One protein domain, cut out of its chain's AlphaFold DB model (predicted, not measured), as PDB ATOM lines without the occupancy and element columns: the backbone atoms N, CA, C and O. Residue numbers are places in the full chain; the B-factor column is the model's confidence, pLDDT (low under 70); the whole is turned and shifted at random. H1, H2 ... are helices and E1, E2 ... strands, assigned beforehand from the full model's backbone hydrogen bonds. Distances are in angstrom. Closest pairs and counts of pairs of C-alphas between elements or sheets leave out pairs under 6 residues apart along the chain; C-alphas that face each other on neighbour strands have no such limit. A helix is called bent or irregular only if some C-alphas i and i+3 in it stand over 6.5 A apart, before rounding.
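What this domain is: This is residues 4 to 113 of the 170 residues of an uncharacterized protein of Paenibacillus peoriae (UniProt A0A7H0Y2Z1). A long, narrow, strongly twisted sheet is built along one bent strand, E1. At one end E3 and E6 stand on the two sides of E1, with E5 and E4 following beyond E6; at the other end E1 and E2 make a two-stranded arm with the short helix H1 over E1, and residues 22 to 27 of the long E1 to E2 loop stick out. The printed part has 110 residues with six named strands and one named helix; along the chain the strands E1 to E6 come first and H1 follows them; the class is mostly strand, and the branched sheet is mixed, with E1 and E6 parallel and the neighbour pairs E1 and E2, E1 and E3, E4 and E5, and E5 and E6 antiparallel. The whole is extended, with a radius of gyration of the C-alphas of 20.4 A, and only just elongated, spanning 62 by 31 by 21 A.

Where its parts are: E1, residues 4 to 19, begins at C-alpha 4 (-46.008, 57.854, -1.261), is 44.3 A long and bends by 56 degrees at residue 16. E2 is residues 43 to 50, 22.5 A, and E3 is residues 55 to 62, 20.9 A. E4, residues 74 to 77, is 10.0 A long. E5, residues 80 to 89, measures 23.9 A and bends by 68 degrees at residue 85. E6, residues 95 to 104, measures 28.7 A. H1, residues 106 to 113, is 10.4 A long and ends at C-alpha 113 (-31.486, 25.212, -15.938).

How they stand to each other: E1 has staggered pairing. E2 and E3 lie on one side of it and E6 on the other. E1 and E2 form an antiparallel hairpin, with N 17 and O 45 at 2.8 A. E3 is antiparallel to E1, with N 7 and O 57 at 2.7 A. E6 is parallel to E1 at 22 degrees, with N 8 and O 99 at 2.8 A. E4, E5 and E6 form a meander, each strand the antiparallel neighbour of the one before; N 75 and O 82 are 2.8 A apart, and so are N 98 and O 86. E2, E3 and E4 are edge strands. The closest C-alphas of E3 and E4, those of Lys 60 and Ile 77, are 7.6 A apart. E2 and E3 are apart. H1 is on the sheet at a height over the sheet of 7.0 A, over E1 and along the strands, at 10 degrees to E1 on the local plane; the closest C-alphas of the two, those of Tyr 15 and Ala 112, are 4.7 A apart. In H1 every O i to N i+4 pair is within hydrogen-bond range.

The domain as a whole: The C-alphas of Lys 39 and His 66, the two farthest apart, are 62.9 A apart. The printed part has no cut. The links E1 to E2 and E3 to E4 are long. The mean pLDDT of the printed part is 82.7; residues 20 to 32 and 52 to 53 are under 70.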
ATOM      1  N   ILE A   4     -45.644  59.041  -0.493       91.25
ATOM      2  CA  ILE A   4     -46.008  57.854  -1.261       91.25
ATOM      3  C   ILE A   4     -44.719  57.218  -1.754       91.25
ATOM      4  O   ILE A   4     -43.919  57.862  -2.425       91.25
ATOM      5  N   ILE A   5     -44.514  55.950  -1.424       90.50
ATOM      6  CA  ILE A   5     -43.343  55.197  -1.849       90.50
ATOM      7  C   ILE A   5     -43.763  54.280  -2.990       90.50
ATOM      8  O   ILE A   5     -44.641  53.430  -2.816       90.50
ATOM      9  N   LYS A   6     -43.154  54.463  -4.160       91.00
ATOM     10  CA  LYS A   6     -43.465  53.742  -5.395       91.00
ATOM     11  C   LYS A   6     -42.257  52.933  -5.850       91.00
ATOM     12  O   LYS A   6     -41.137  53.428  -5.847       91.00
ATOM     13  N   ALA A   7     -42.489  51.703  -6.276       88.19
ATOM     14  CA  ALA A   7     -41.495  50.846  -6.894       88.19
ATOM     15  C   ALA A   7     -41.614  50.890  -8.415       88.19
ATOM     16  O   ALA A   7     -42.711  50.761  -8.963       88.19
ATOM     17  N   ARG A   8     -40.468  51.014  -9.081       87.56
ATOM     18  CA  ARG A   8     -40.273  50.667 -10.486       87.56
ATOM     19  C   ARG A   8     -39.745  49.246 -10.523       87.56
ATOM     20  O   ARG A   8     -38.594  49.005 -10.162       87.56
ATOM     21  N   THR A   9     -40.591  48.297 -10.900       84.94
ATOM     22  CA  THR A   9     -40.186  46.894 -10.923       84.94
ATOM     23  C   THR A   9     -39.664  46.513 -12.304       84.94
ATOM     24  O   THR A   9     -40.266  46.822 -13.332       84.94
ATOM     25  N   THR A  10     -38.525  45.824 -12.340       85.31
ATOM     26  CA  THR A  10     -38.029  45.150 -13.545       85.31
ATOM     27  C   THR A  10     -37.971  43.655 -13.294       85.31
ATOM     28  O   THR A  10     -37.542  43.205 -12.232       85.31
ATOM     29  N   LYS A  11     -38.400  42.862 -14.275       83.12
ATOM     30  CA  LYS A  11     -38.419  41.409 -14.168       83.12
ATOM     31  C   LYS A  11     -37.253  40.816 -14.947       83.12
ATOM     32  O   LYS A  11     -37.123  41.042 -16.151       83.12
ATOM     33  N   LYS A  12     -36.409  40.034 -14.278       88.19
ATOM     34  CA  LYS A  12     -35.376  39.212 -14.918       88.19
ATOM     35  C   LYS A  12     -35.990  37.886 -15.342       88.19
ATOM     36  O   LYS A  12     -36.381  37.081 -14.502       88.19
ATOM     37  N   ILE A  13     -36.075  37.679 -16.652       87.69
ATOM     38  CA  ILE A  13     -36.537  36.434 -17.266       87.69
ATOM     39  C   ILE A  13     -35.313  35.678 -17.769       87.69
ATOM     40  O   ILE A  13     -34.545  36.189 -18.590       87.69
ATOM     41  N   TYR A  14     -35.146  34.460 -17.277       90.19
ATOM     42  CA  TYR A  14     -34.042  33.573 -17.611       90.19
ATOM     43  C   TYR A  14     -34.410  32.650 -18.779       90.19
ATOM     44  O   TYR A  14     -35.574  32.296 -18.969       90.19
ATOM     45  N   TYR A  15     -33.411  32.272 -19.573       90.06
ATOM     46  CA  TYR A  15     -33.551  31.361 -20.714       90.06
ATOM     47  C   TYR A  15     -32.225  30.646 -20.997       90.06
ATOM     48  O   TYR A  15     -31.170  31.058 -20.507       90.06
ATOM     49  N   MET A  16     -32.267  29.579 -21.797       90.19
ATOM     50  CA  MET A  16     -31.052  28.918 -22.256       90.19
ATOM     51  C   MET A  16     -30.467  29.673 -23.456       90.19
ATOM     52  O   MET A  16     -31.048  29.738 -24.538       90.19
ATOM     53  N   GLU A  17     -29.293  30.256 -23.263       88.69
ATOM     54  CA  GLU A  17     -28.553  30.971 -24.295       88.69
ATOM     55  C   GLU A  17     -27.486  30.065 -24.914       88.69
ATOM     56  O   GLU A  17     -26.885  29.234 -24.231       88.69
ATOM     57  N   ARG A  18     -27.215  30.232 -26.213       85.00
ATOM     58  CA  ARG A  18     -26.115  29.522 -26.879       85.00
ATOM     59  C   ARG A  18     -24.770  29.940 -26.290       85.00
ATOM     60  O   ARG A  18     -24.391  31.109 -26.357       85.00
ATOM     61  N   SER A  19     -24.012  28.966 -25.801       75.31
ATOM     62  CA  SER A  19     -22.586  29.119 -25.545       75.31
ATOM     63  C   SER A  19     -21.861  29.030 -26.887       75.31
ATOM     64  O   SER A  19     -21.731  27.953 -27.464       75.31
ATOM     65  N   GLN A  20     -21.467  30.174 -27.451       66.50
ATOM     66  CA  GLN A  20     -20.604  30.193 -28.632       66.50
ATOM     67  C   GLN A  20     -19.145  30.371 -28.199       66.50
ATOM     68  O   GLN A  20     -18.869  31.247 -27.372       66.50
ATOM     69  N   PRO A  21     -18.196  29.611 -28.773       53.69
ATOM     70  CA  PRO A  21     -16.792  29.967 -28.669       53.69
ATOM     71  C   PRO A  21     -16.590  31.335 -29.329       53.69
ATOM     72  O   PRO A  21     -17.103  31.591 -30.421       53.69
ATOM     73  N   LEU A  22     -15.864  32.226 -28.652       52.16
ATOM     74  CA  LEU A  22     -15.465  33.517 -29.211       52.16
ATOM     75  C   LEU A  22     -14.798  33.273 -30.572       52.16
ATOM     76  O   LEU A  22     -13.792  32.567 -30.658       52.16
ATOM     77  N   SER A  23     -15.363  33.829 -31.646       53.78
ATOM     78  CA  SER A  23     -14.677  33.820 -32.935       53.78
ATOM     79  C   SER A  23     -13.416  34.687 -32.826       53.78
ATOM     80  O   SER A  23     -13.446  35.750 -32.205       53.78
ATOM     81  N   TRP A  24     -12.303  34.266 -33.446       51.00
ATOM     82  CA  TRP A  24     -11.035  35.032 -33.477       51.00
ATOM     83  C   TRP A  24     -11.239  36.465 -34.020       51.00
ATOM     84  O   TRP A  24     -10.483  37.379 -33.713       51.00
ATOM     85  N   TRP A  25     -12.307  36.677 -34.789       53.28
ATOM     86  CA  TRP A  25     -12.661  37.945 -35.423       53.28
ATOM     87  C   TRP A  25     -13.643  38.806 -34.611       53.28
ATOM     88  O   TRP A  25     -14.122  39.813 -35.120       53.28
ATOM     89  N   GLY A  26     -13.969  38.430 -33.369       46.03
ATOM     90  CA  GLY A  26     -14.766  39.258 -32.453       46.03
ATOM     91  C   GLY A  26     -16.257  39.387 -32.794       46.03
ATOM     92  O   GLY A  26     -16.972  40.121 -32.117       46.03
ATOM     93  N   TYR A  27     -16.759  38.675 -33.805       42.47
ATOM     94  CA  TYR A  27     -18.184  38.671 -34.138       42.47
ATOM     95  C   TYR A  27     -18.910  37.581 -33.342       42.47
ATOM     96  O   TYR A  27     -18.723  36.390 -33.601       42.47
ATOM     97  N   SER A  28     -19.753  37.989 -32.388       45.22
ATOM     98  CA  SER A  28     -20.769  37.133 -31.763       45.22
ATOM     99  C   SER A  28     -22.093  37.299 -32.519       45.22
ATOM    100  O   SER A  28     -22.796  38.298 -32.350       45.22
ATOM    101  N   ILE A  29     -22.439  36.341 -33.382       47.00
ATOM    102  CA  ILE A  29     -23.724  36.345 -34.093       47.00
ATOM    103  C   ILE A  29     -24.789  35.760 -33.159       47.00
ATOM    104  O   ILE A  29     -24.900  34.546 -33.004       47.00
ATOM    105  N   GLY A  30     -25.582  36.657 -32.568       49.22
ATOM    106  CA  GLY A  30     -26.894  36.379 -31.983       49.22
ATOM    107  C   GLY A  30     -26.895  35.585 -30.674       49.22
ATOM    108  O   GLY A  30     -27.017  34.362 -30.678       49.22
ATOM    109  N   SER A  31     -26.899  36.302 -29.548       55.47
ATOM    110  CA  SER A  31     -27.295  35.828 -28.212       55.47
ATOM    111  C   SER A  31     -28.806  35.529 -28.167       55.47
ATOM    112  O   SER A  31     -29.611  36.294 -27.625       55.47
ATOM    113  N   GLY A  32     -29.212  34.468 -28.861       65.25
ATOM    114  CA  GLY A  32     -30.598  34.020 -28.975       65.25
ATOM    115  C   GLY A  32     -30.934  32.906 -27.986       65.25
ATOM    116  O   GLY A  32     -30.086  32.073 -27.668       65.25
ATOM    117  N   ASP A  33     -32.189  32.900 -27.542       78.62
ATOM    118  CA  ASP A  33     -32.815  31.736 -26.910       78.62
ATOM    119  C   ASP A  33     -32.853  30.579 -27.921       78.62
ATOM    120  O   ASP A  33     -33.134  30.796 -29.108       78.62
ATOM    121  N   PHE A  34     -32.529  29.366 -27.480       82.81
ATOM    122  CA  PHE A  34     -32.579  28.178 -28.322       82.81
ATOM    123  C   PHE A  34     -32.991  26.944 -27.521       82.81
ATOM    124  O   PHE A  34     -32.771  26.854 -26.322       82.81
ATOM    125  N   LYS A  35     -33.587  25.965 -28.208       86.19
ATOM    126  CA  LYS A  35     -34.105  24.744 -27.580       86.19
ATOM    127  C   LYS A  35     -33.009  23.696 -27.390       86.19
ATOM    128  O   LYS A  35     -32.092  23.596 -28.202       86.19
ATOM    129  N   TYR A  36     -33.176  22.828 -26.393       85.94
ATOM    130  CA  TYR A  36     -32.219  21.753 -26.085       85.94
ATOM    131  C   TYR A  36     -31.976  20.780 -27.255       85.94
ATOM    132  O   TYR A  36     -30.865  20.282 -27.431       85.94
ATOM    133  N   ASN A  37     -32.987  20.555 -28.100       83.69
ATOM    134  CA  ASN A  37     -32.939  19.638 -29.245       83.69
ATOM    135  C   ASN A  37     -32.472  20.287 -30.563       83.69
ATOM    136  O   ASN A  37     -32.644  19.708 -31.639       83.69
ATOM    137  N   ASP A  38     -31.925  21.500 -30.505       85.56
ATOM    138  CA  ASP A  38     -31.346  22.174 -31.661       85.56
ATOM    139  C   ASP A  38     -30.215  21.330 -32.285       85.56
ATOM    140  O   ASP A  38     -29.424  20.695 -31.583       85.56
ATOM    141  N   LYS A  39     -30.131  21.313 -33.620       82.56
ATOM    142  CA  LYS A  39     -29.165  20.484 -34.365       82.56
ATOM    143  C   LYS A  39     -27.715  20.955 -34.245       82.56
ATOM    144  O   LYS A  39     -26.823  20.245 -34.698       82.56
ATOM    145  N   SER A  40     -27.474  22.153 -33.713       83.00
ATOM    146  CA  SER A  40     -26.116  22.638 -33.475       83.00
ATOM    147  C   SER A  40     -25.389  21.772 -32.447       83.00
ATOM    148  O   SER A  40     -26.009  20.986 -31.733       83.00
ATOM    149  N   ASP A  41     -24.077  21.952 -32.347       81.94
ATOM    150  CA  ASP A  41     -23.239  21.317 -31.324       81.94
ATOM    151  C   ASP A  41     -22.860  22.315 -30.213       81.94
ATOM    152  O   ASP A  41     -21.924  22.090 -29.459       81.94
ATOM    153  N   ASN A  42     -23.583  23.440 -30.122       83.50
ATOM    154  CA  ASN A  42     -23.338  24.466 -29.109       83.50
ATOM    155  C   ASN A  42     -23.823  24.005 -27.732       83.50
ATOM    156  O   ASN A  42     -24.925  23.452 -27.623       83.50
ATOM    157  N   ASP A  43     -23.066  24.322 -26.688       84.56
ATOM    158  CA  ASP A  43     -23.512  24.137 -25.310       84.56
ATOM    159  C   ASP A  43     -24.570  25.187 -24.926       84.56
ATOM    160  O   ASP A  43     -24.712  26.235 -25.569       84.56
ATOM    161  N   GLY A  44     -25.335  24.899 -23.876       86.88
ATOM    162  CA  GLY A  44     -26.251  25.856 -23.258       86.88
ATOM    163  C   GLY A  44     -25.570  26.605 -22.114       86.88
ATOM    164  O   GLY A  44     -24.770  26.035 -21.382       86.88
ATOM    165  N   ARG A  45     -25.902  27.884 -21.934       88.94
ATOM    166  CA  ARG A  45     -25.564  28.651 -20.728       88.94
ATOM    167  C   ARG A  45     -26.778  29.421 -20.231       88.94
ATOM    168  O   ARG A  45     -27.698  29.703 -20.997       88.94
ATOM    169  N   LEU A  46     -26.776  29.780 -18.951       89.44
ATOM    170  CA  LEU A  46     -27.857  30.568 -18.373       89.44
ATOM    171  C   LEU A  46     -27.769  32.016 -18.870       89.44
ATOM    172  O   LEU A  46     -26.854  32.750 -18.497       89.44
ATOM    173  N   GLY A  47     -28.724  32.417 -19.704       87.50
ATOM    174  CA  GLY A  47     -28.919  33.799 -20.128       87.50
ATOM    175  C   GLY A  47     -30.070  34.452 -19.371       87.50
ATOM    176  O   GLY A  47     -30.937  33.774 -18.815       87.50
ATOM    177  N   PHE A  48     -30.107  35.785 -19.371       88.12
ATOM    178  CA  PHE A  48     -31.243  36.538 -18.848       88.12
ATOM    179  C   PHE A  48     -31.542  37.772 -19.698       88.12
ATOM    180  O   PHE A  48     -30.662  38.366 -20.322       88.12
ATOM    181  N   LYS A  49     -32.813  38.170 -19.710       87.19
ATOM    182  CA  LYS A  49     -33.302  39.431 -20.270       87.19
ATOM    183  C   LYS A  49     -34.117  40.139 -19.200       87.19
ATOM    184  O   LYS A  49     -34.923  39.512 -18.516       87.19
ATOM    185  N   LYS A  50     -33.915  41.446 -19.065       85.94
ATOM    186  CA  LYS A  50     -34.780  42.294 -18.241       85.94
ATOM    187  C   LYS A  50     -35.987  42.715 -19.077       85.94
ATOM    188  O   LYS A  50     -35.818  43.060 -20.251       85.94
ATOM    189  N   THR A  51     -37.188  42.671 -18.507       78.44
ATOM    190  CA  THR A  51     -38.359  43.285 -19.140       78.44
ATOM    191  C   THR A  51     -38.096  44.772 -19.346       78.44
ATOM    192  O   THR A  51     -37.511  45.436 -18.492       78.44
ATOM    193  N   LYS A  52     -38.484  45.285 -20.518       69.12
ATOM    194  CA  LYS A  52     -38.434  46.727 -20.799       69.12
ATOM    195  C   LYS A  52     -39.571  47.475 -20.109       69.12
ATOM    196  O   LYS A  52     -39.439  48.667 -19.855       69.12
ATOM    197  N   ASP A  53     -40.655  46.765 -19.819       65.62
ATOM    198  CA  ASP A  53     -41.823  47.317 -19.157       65.62
ATOM    199  C   ASP A  53     -41.546  47.399 -17.654       65.62
ATOM    200  O   ASP A  53     -41.229  46.393 -17.011       65.62
ATOM    201  N   LEU A  54     -41.612  48.627 -17.138       72.94
ATOM    202  CA  LEU A  54     -41.545  48.940 -15.717       72.94
ATOM    203  C   LEU A  54     -42.965  48.831 -15.170       72.94
ATOM    204  O   LEU A  54     -43.830  49.610 -15.580       72.94
ATOM    205  N   GLU A  55     -43.226  47.895 -14.258       74.06
ATOM    206  CA  GLU A  55     -44.490  47.942 -13.524       74.06
ATOM    207  C   GLU A  55     -44.331  48.931 -12.368       74.06
ATOM    208  O   GLU A  55     -43.336  48.928 -11.636       74.06
ATOM    209  N   LEU A  56     -45.297  49.837 -12.243       81.00
ATOM    210  CA  LEU A  56     -45.307  50.852 -11.198       81.00
ATOM    211  C   LEU A  56     -46.220  50.352 -10.086       81.00
ATOM    212  O   LEU A  56     -47.426  50.213 -10.285       81.00
ATOM    213  N   VAL A  57     -45.645  50.078  -8.919       85.56
ATOM    214  CA  VAL A  57     -46.383  49.553  -7.767       85.56
ATOM    215  C   VAL A  57     -46.222  50.510  -6.598       85.56
ATOM    216  O   VAL A  57     -45.108  50.893  -6.256       85.56
ATOM    217  N   THR A  58     -47.316  50.895  -5.949       88.75
ATOM    218  CA  THR A  58     -47.230  51.637  -4.686       88.75
ATOM    219  C   THR A  58     -46.887  50.657  -3.571       88.75
ATOM    220  O   THR A  58     -47.671  49.757  -3.284       88.75
ATOM    221  N   LEU A  59     -45.719  50.828  -2.950       87.81
ATOM    222  CA  LEU A  59     -45.269  49.986  -1.840       87.81
ATOM    223  C   LEU A  59     -45.940  50.387  -0.528       87.81
ATOM    224  O   LEU A  59     -46.368  49.531   0.238       87.81
ATOM    225  N   LYS A  60     -46.001  51.693  -0.243       90.00
ATOM    226  CA  LYS A  60     -46.544  52.207   1.018       90.00
ATOM    227  C   LYS A  60     -46.907  53.682   0.908       90.00
ATOM    228  O   LYS A  60     -46.148  54.472   0.352       90.00
ATOM    229  N   GLU A  61     -48.023  54.061   1.516       91.44
ATOM    230  CA  GLU A  61     -48.327  55.458   1.843       91.44
ATOM    231  C   GLU A  61     -48.037  55.705   3.327       91.44
ATOM    232  O   GLU A  61     -48.326  54.861   4.179       91.44
ATOM    233  N   THR A  62     -47.419  56.838   3.660       89.00
ATOM    234  CA  THR A  62     -47.051  57.159   5.041       89.00
ATOM    235  C   THR A  62     -46.936  58.659   5.292       89.00
ATOM    236  O   THR A  62     -46.540  59.421   4.416       89.00
ATOM    237  N   ASP A  63     -47.212  59.066   6.529       88.00
ATOM    238  CA  ASP A  63     -46.963  60.421   7.037       88.00
ATOM    239  C   ASP A  63     -45.768  60.479   8.006       88.00
ATOM    240  O   ASP A  63     -45.496  61.523   8.601       88.00
ATOM    241  N   GLN A  64     -45.069  59.351   8.190       84.50
ATOM    242  CA  GLN A  64     -44.052  59.162   9.233       84.50
ATOM    243  C   GLN A  64     -42.720  59.855   8.931       84.50
ATOM    244  O   GLN A  64     -41.881  59.981   9.820       84.50
ATOM    245  N   PHE A  65     -42.498  60.315   7.701       83.31
ATOM    246  CA  PHE A  65     -41.289  61.062   7.385       83.31
ATOM    247  C   PHE A  65     -41.381  62.483   7.948       83.31
ATOM    248  O   PHE A  65     -42.171  63.318   7.501       83.31
ATOM    249  N   HIS A  66     -40.556  62.743   8.962       80.94
ATOM    250  CA  HIS A  66     -40.435  64.051   9.612       80.94
ATOM    251  C   HIS A  66     -39.484  65.005   8.874       80.94
ATOM    252  O   HIS A  66     -39.456  66.196   9.175       80.94
ATOM    253  N   ARG A  67     -38.722  64.489   7.904       86.56
ATOM    254  CA  ARG A  67     -37.839  65.247   7.014       86.56
ATOM    255  C   ARG A  67     -38.001  64.769   5.575       86.56
ATOM    256  O   ARG A  67     -38.471  63.655   5.352       86.56
ATOM    257  N   LEU A  68     -37.574  65.602   4.633       86.31
ATOM    258  CA  LEU A  68     -37.410  65.198   3.241       86.31
ATOM    259  C   LEU A  68     -36.247  64.208   3.143       86.31
ATOM    260  O   LEU A  68     -35.216  64.393   3.801       86.31
ATOM    261  N   LEU A  69     -36.465  63.145   2.374       90.19
ATOM    262  CA  LEU A  69     -35.426  62.180   2.046       90.19
ATOM    263  C   LEU A  69     -34.842  62.499   0.678       90.19
ATOM    264  O   LEU A  69     -35.559  62.950  -0.217       90.19
ATOM    265  N   ASP A  70     -33.556  62.222   0.526       91.75
ATOM    266  CA  ASP A  70     -32.821  62.485  -0.704       91.75
ATOM    267  C   ASP A  70     -32.591  61.205  -1.510       91.75
ATOM    268  O   ASP A  70     -32.658  60.078  -1.011       91.75
ATOM    269  N   LYS A  71     -32.286  61.384  -2.797       92.88
ATOM    270  CA  LYS A  71     -31.810  60.291  -3.645       92.88
ATOM    271  C   LYS A  71     -30.556  59.656  -3.028       92.88
ATOM    272  O   LYS A  71     -29.629  60.364  -2.648       92.88
ATOM    273  N   GLY A  72     -30.516  58.327  -2.997       91.62
ATOM    274  CA  GLY A  72     -29.444  57.534  -2.394       91.62
ATOM    275  C   GLY A  72     -29.655  57.233  -0.909       91.62
ATOM    276  O   GLY A  72     -28.928  56.422  -0.339       91.62
ATOM    277  N   GLU A  73     -30.654  57.837  -0.259       92.75
ATOM    278  CA  GLU A  73     -31.000  57.446   1.105       92.75
ATOM    279  C   GLU A  73     -31.744  56.108   1.131       92.75
ATOM    280  O   GLU A  73     -32.513  55.767   0.228       92.75
ATOM    281  N   SER A  74     -31.515  55.337   2.196       91.81
ATOM    282  CA  SER A  74     -32.157  54.040   2.394       91.81
ATOM    283  C   SER A  74     -33.398  54.148   3.278       91.81
ATOM    284  O   SER A  74     -33.376  54.768   4.340       91.81
ATOM    285  N   ILE A  75     -34.464  53.465   2.879       90.88
ATOM    286  CA  ILE A  75     -35.720  53.341   3.618       90.88
ATOM    287  C   ILE A  75     -36.006  51.874   3.924       90.88
ATOM    288  O   ILE A  75     -35.671  50.990   3.138       90.88
ATOM    289  N   SER A  76     -36.636  51.608   5.068       90.38
ATOM    290  CA  SER A  76     -37.089  50.262   5.425       90.38
ATOM    291  C   SER A  76     -38.610  50.184   5.390       90.38
ATOM    292  O   SER A  76     -39.300  50.968   6.046       90.38
ATOM    293  N   ILE A  77     -39.138  49.240   4.613       87.81
ATOM    294  CA  ILE A  77     -40.569  48.963   4.494       87.81
ATOM    295  C   ILE A  77     -40.763  47.475   4.741       87.81
ATOM    296  O   ILE A  77     -40.199  46.655   4.024       87.81
ATOM    297  N   GLU A  78     -41.543  47.133   5.768       85.31
ATOM    298  CA  GLU A  78     -41.898  45.739   6.093       85.31
ATOM    299  C   GLU A  78     -40.677  44.808   6.241       85.31
ATOM    300  O   GLU A  78     -40.733  43.624   5.936       85.31
ATOM    301  N   GLY A  79     -39.551  45.352   6.720       84.56
ATOM    302  CA  GLY A  79     -38.297  44.613   6.897       84.56
ATOM    303  C   GLY A  79     -37.395  44.563   5.659       84.56
ATOM    304  O   GLY A  79     -36.247  44.146   5.778       84.56
ATOM    305  N   ASN A  80     -37.855  45.045   4.502       87.44
ATOM    306  CA  ASN A  80     -37.035  45.191   3.299       87.44
ATOM    307  C   ASN A  80     -36.378  46.572   3.257       87.44
ATOM    308  O   ASN A  80     -37.001  47.571   3.620       87.44
ATOM    309  N   HIS A  81     -35.131  46.632   2.794       90.81
ATOM    310  CA  HIS A  81     -34.387  47.877   2.620       90.81
ATOM    311  C   HIS A  81     -34.372  48.278   1.148       90.81
ATOM    312  O   HIS A  81     -33.991  47.480   0.293       90.81
ATOM    313  N   TYR A  82     -34.759  49.517   0.868       91.00
ATOM    314  CA  TYR A  82     -34.764  50.089  -0.472       91.00
ATOM    315  C   TYR A  82     -33.933  51.361  -0.494       91.00
ATOM    316  O   TYR A  82     -33.949  52.127   0.468       91.00
ATOM    317  N   GLU A  83     -33.240  51.603  -1.597       93.19
ATOM    318  CA  GLU A  83     -32.546  52.859  -1.860       93.19
ATOM    319  C   GLU A  83     -33.428  53.750  -2.738       93.19
ATOM    320  O   GLU A  83     -34.020  53.291  -3.719       93.19
ATOM    321  N   ILE A  84     -33.544  55.025  -2.374       92.81
ATOM    322  CA  ILE A  84     -34.334  55.997  -3.127       92.81
ATOM    323  C   ILE A  84     -33.603  56.328  -4.429       92.81
ATOM    324  O   ILE A  84     -32.541  56.949  -4.427       92.81
ATOM    325  N   ALA A  85     -34.207  55.961  -5.554       91.19
ATOM    326  CA  ALA A  85     -33.688  56.234  -6.887       91.19
ATOM    327  C   ALA A  85     -34.051  57.647  -7.372       91.19
ATOM    328  O   ALA A  85     -33.261  58.294  -8.072       91.19
ATOM    329  N   GLU A  86     -35.238  58.136  -7.002       91.69
ATOM    330  CA  GLU A  86     -35.761  59.434  -7.431       91.69
ATOM    331  C   GLU A  86     -36.792  59.985  -6.436       91.69
ATOM    332  O   GLU A  86     -37.548  59.236  -5.820       91.69
ATOM    333  N   VAL A  87     -36.829  61.312  -6.296       90.81
ATOM    334  CA  VAL A  87     -37.764  62.032  -5.425       90.81
ATOM    335  C   VAL A  87     -38.542  63.028  -6.272       90.81
ATOM    336  O   VAL A  87     -37.944  63.876  -6.935       90.81
ATOM    337  N   VAL A  88     -39.870  62.945  -6.243       90.19
ATOM    338  CA  VAL A  88     -40.763  63.848  -6.974       90.19
ATOM    339  C   VAL A  88     -41.625  64.615  -5.979       90.19
ATOM    340  O   VAL A  88     -42.260  64.035  -5.100       90.19
ATOM    341  N   HIS A  89     -41.646  65.938  -6.127       87.00
ATOM    342  CA  HIS A  89     -42.448  66.832  -5.299       87.00
ATOM    343  C   HIS A  89     -43.790  67.085  -5.992       87.00
ATOM    344  O   HIS A  89     -43.837  67.684  -7.067       87.00
ATOM    345  N   GLY A  90     -44.877  66.604  -5.394       80.62
ATOM    346  CA  GLY A  90     -46.232  66.837  -5.875       80.62
ATOM    347  C   GLY A  90     -46.698  68.272  -5.621       80.62
ATOM    348  O   GLY A  90     -46.244  68.942  -4.694       80.62
ATOM    349  N   VAL A  91     -47.655  68.730  -6.430       75.12
ATOM    350  CA  VAL A  91     -48.208  70.097  -6.367       75.12
ATOM    351  C   VAL A  91     -48.964  70.354  -5.051       75.12
ATOM    352  O   VAL A  91     -48.987  71.479  -4.564       75.12
ATOM    353  N   ASP A  92     -49.484  69.296  -4.420       80.50
ATOM    354  CA  ASP A  92     -50.267  69.352  -3.175       80.50
ATOM    355  C   ASP A  92     -49.422  69.155  -1.896       80.50
ATOM    356  O   ASP A  92     -49.953  68.867  -0.823       80.50
ATOM    357  N   GLY A  93     -48.089  69.244  -1.992       79.25
ATOM    358  CA  GLY A  93     -47.183  68.970  -0.865       79.25
ATOM    359  C   GLY A  93     -47.039  67.480  -0.521       79.25
ATOM    360  O   GLY A  93     -46.525  67.135   0.546       79.25
ATOM    361  N   ILE A  94     -47.497  66.599  -1.418       87.00
ATOM    362  CA  ILE A  94     -47.281  65.151  -1.353       87.00
ATOM    363  C   ILE A  94     -45.897  64.831  -1.918       87.00
ATOM    364  O   ILE A  94     -45.555  65.261  -3.018       87.00
ATOM    365  N   MET A  95     -45.125  64.037  -1.186       88.94
ATOM    366  CA  MET A  95     -43.810  63.565  -1.615       88.94
ATOM    367  C   MET A  95     -43.910  62.184  -2.243       88.94
ATOM    368  O   MET A  95     -44.462  61.275  -1.628       88.94
ATOM    369  N   GLU A  96     -43.346  61.996  -3.431       91.00
ATOM    370  CA  GLU A  96     -43.236  60.678  -4.049       91.00
ATOM    371  C   GLU A  96     -41.781  60.206  -4.046       91.00
ATOM    372  O   GLU A  96     -40.911  60.821  -4.660       91.00
ATOM    373  N   TYR A  97     -41.530  59.091  -3.365       91.19
ATOM    374  CA  TYR A  97     -40.228  58.439  -3.306       91.19
ATOM    375  C   TYR A  97     -40.243  57.212  -4.207       91.19
ATOM    376  O   TYR A  97     -41.009  56.276  -3.977       91.19
ATOM    377  N   TRP A  98     -39.401  57.211  -5.231       91.31
ATOM    378  CA  TRP A  98     -39.274  56.112  -6.175       91.31
ATOM    379  C   TRP A  98     -38.097  55.222  -5.806       91.31
ATOM    380  O   TRP A  98     -36.995  55.710  -5.557       91.31
ATOM    381  N   VAL A  99     -38.328  53.913  -5.818       91.38
ATOM    382  CA  VAL A  99     -37.308  52.885  -5.603       91.38
ATOM    383  C   VAL A  99     -37.273  51.941  -6.797       91.38
ATOM    384  O   VAL A  99     -38.317  51.612  -7.361       91.38
ATOM    385  N   ASP A 100     -36.083  51.494  -7.184       88.00
ATOM    386  CA  ASP A 100     -35.924  50.501  -8.244       88.00
ATOM    387  C   ASP A 100     -35.869  49.105  -7.616       88.00
ATOM    388  O   ASP A 100     -35.077  48.845  -6.709       88.00
ATOM    389  N   VAL A 101     -36.730  48.203  -8.082       86.19
ATOM    390  CA  VAL A 101     -36.824  46.833  -7.569       86.19
ATOM    391  C   VAL A 101     -36.616  45.863  -8.722       86.19
ATOM    392  O   VAL A 101     -37.340  45.883  -9.715       86.19
ATOM    393  N   GLU A 102     -35.629  44.983  -8.597       84.94
ATOM    394  CA  GLU A 102     -35.433  43.893  -9.550       84.94
ATOM    395  C   GLU A 102     -36.037  42.609  -8.983       84.94
ATOM    396  O   GLU A 102     -35.683  42.184  -7.885       84.94
ATOM    397  N   TYR A 103     -36.941  41.984  -9.738       83.31
ATOM    398  CA  TYR A 103     -37.508  40.685  -9.399       83.31
ATOM    399  C   TYR A 103     -36.905  39.592 -10.278       83.31
ATOM    400  O   TYR A 103     -36.934  39.677 -11.510       83.31
ATOM    401  N   ASP A 104     -36.398  38.544  -9.640       84.75
ATOM    402  CA  ASP A 104     -35.918  37.346 -10.313       84.75
ATOM    403  C   ASP A 104     -37.072  36.368 -10.545       84.75
ATOM    404  O   ASP A 104     -37.685  35.869  -9.604       84.75
ATOM    405  N   ASP A 105     -37.374  36.057 -11.809       86.62
ATOM    406  CA  ASP A 105     -38.353  35.018 -12.131       86.62
ATOM    407  C   ASP A 105     -37.732  33.631 -11.935       86.62
ATOM    408  O   ASP A 105     -37.230  33.011 -12.881       86.62
ATOM    409  N   GLU A 106     -37.772  33.148 -10.691       90.00
ATOM    410  CA  GLU A 106     -37.256  31.836 -10.280       90.00
ATOM    411  C   GLU A 106     -37.800  30.701 -11.155       90.00
ATOM    412  O   GLU A 106     -37.050  29.816 -11.561       90.00
ATOM    413  N   LYS A 107     -39.076  30.768 -11.560       90.25
ATOM    414  CA  LYS A 107     -39.677  29.751 -12.437       90.25
ATOM    415  C   LYS A 107     -38.996  29.712 -13.801       90.25
ATOM    416  O   LYS A 107     -38.754  28.632 -14.342       90.25
ATOM    417  N   SER A 108     -38.700  30.880 -14.373       89.88
ATOM    418  CA  SER A 108     -37.968  30.958 -15.642       89.88
ATOM    419  C   SER A 108     -36.526  30.459 -15.499       89.88
ATOM    420  O   SER A 108     -36.024  29.786 -16.398       89.88
ATOM    421  N   ARG A 109     -35.890  30.708 -14.345       91.88
ATOM    422  CA  ARG A 109     -34.535  30.236 -14.034       91.88
ATOM    423  C   ARG A 109     -34.481  28.719 -13.952       91.88
ATOM    424  O   ARG A 109     -33.661  28.108 -14.632       91.88
ATOM    425  N   ASP A 110     -35.387  28.113 -13.195       93.25
ATOM    426  CA  ASP A 110     -35.467  26.658 -13.052       93.25
ATOM    427  C   ASP A 110     -35.739  25.976 -14.390       93.25
ATOM    428  O   ASP A 110     -35.169  24.928 -14.699       93.25
ATOM    429  N   LYS A 111     -36.601  26.576 -15.217       92.56
ATOM    430  CA  LYS A 111     -36.871  26.070 -16.562       92.56
ATOM    431  C   LYS A 111     -35.624  26.136 -17.448       92.56
ATOM    432  O   LYS A 111     -35.314  25.151 -18.108       92.56
ATOM    433  N   ALA A 112     -34.908  27.259 -17.439       91.50
ATOM    434  CA  ALA A 112     -33.680  27.424 -18.209       91.50
ATOM    435  C   ALA A 112     -32.592  26.426 -17.778       91.50
ATOM    436  O   ALA A 112     -31.948  25.820 -18.627       91.50
ATOM    437  N   LEU A 113     -32.430  26.199 -16.470       93.31
ATOM    438  CA  LEU A 113     -31.486  25.212 -15.938       93.31
ATOM    439  C   LEU A 113     -31.825  23.786 -16.392       93.31
ATOM    440  O   LEU A 113     -30.937  23.065 -16.836       93.31
TER     441      LEU A 113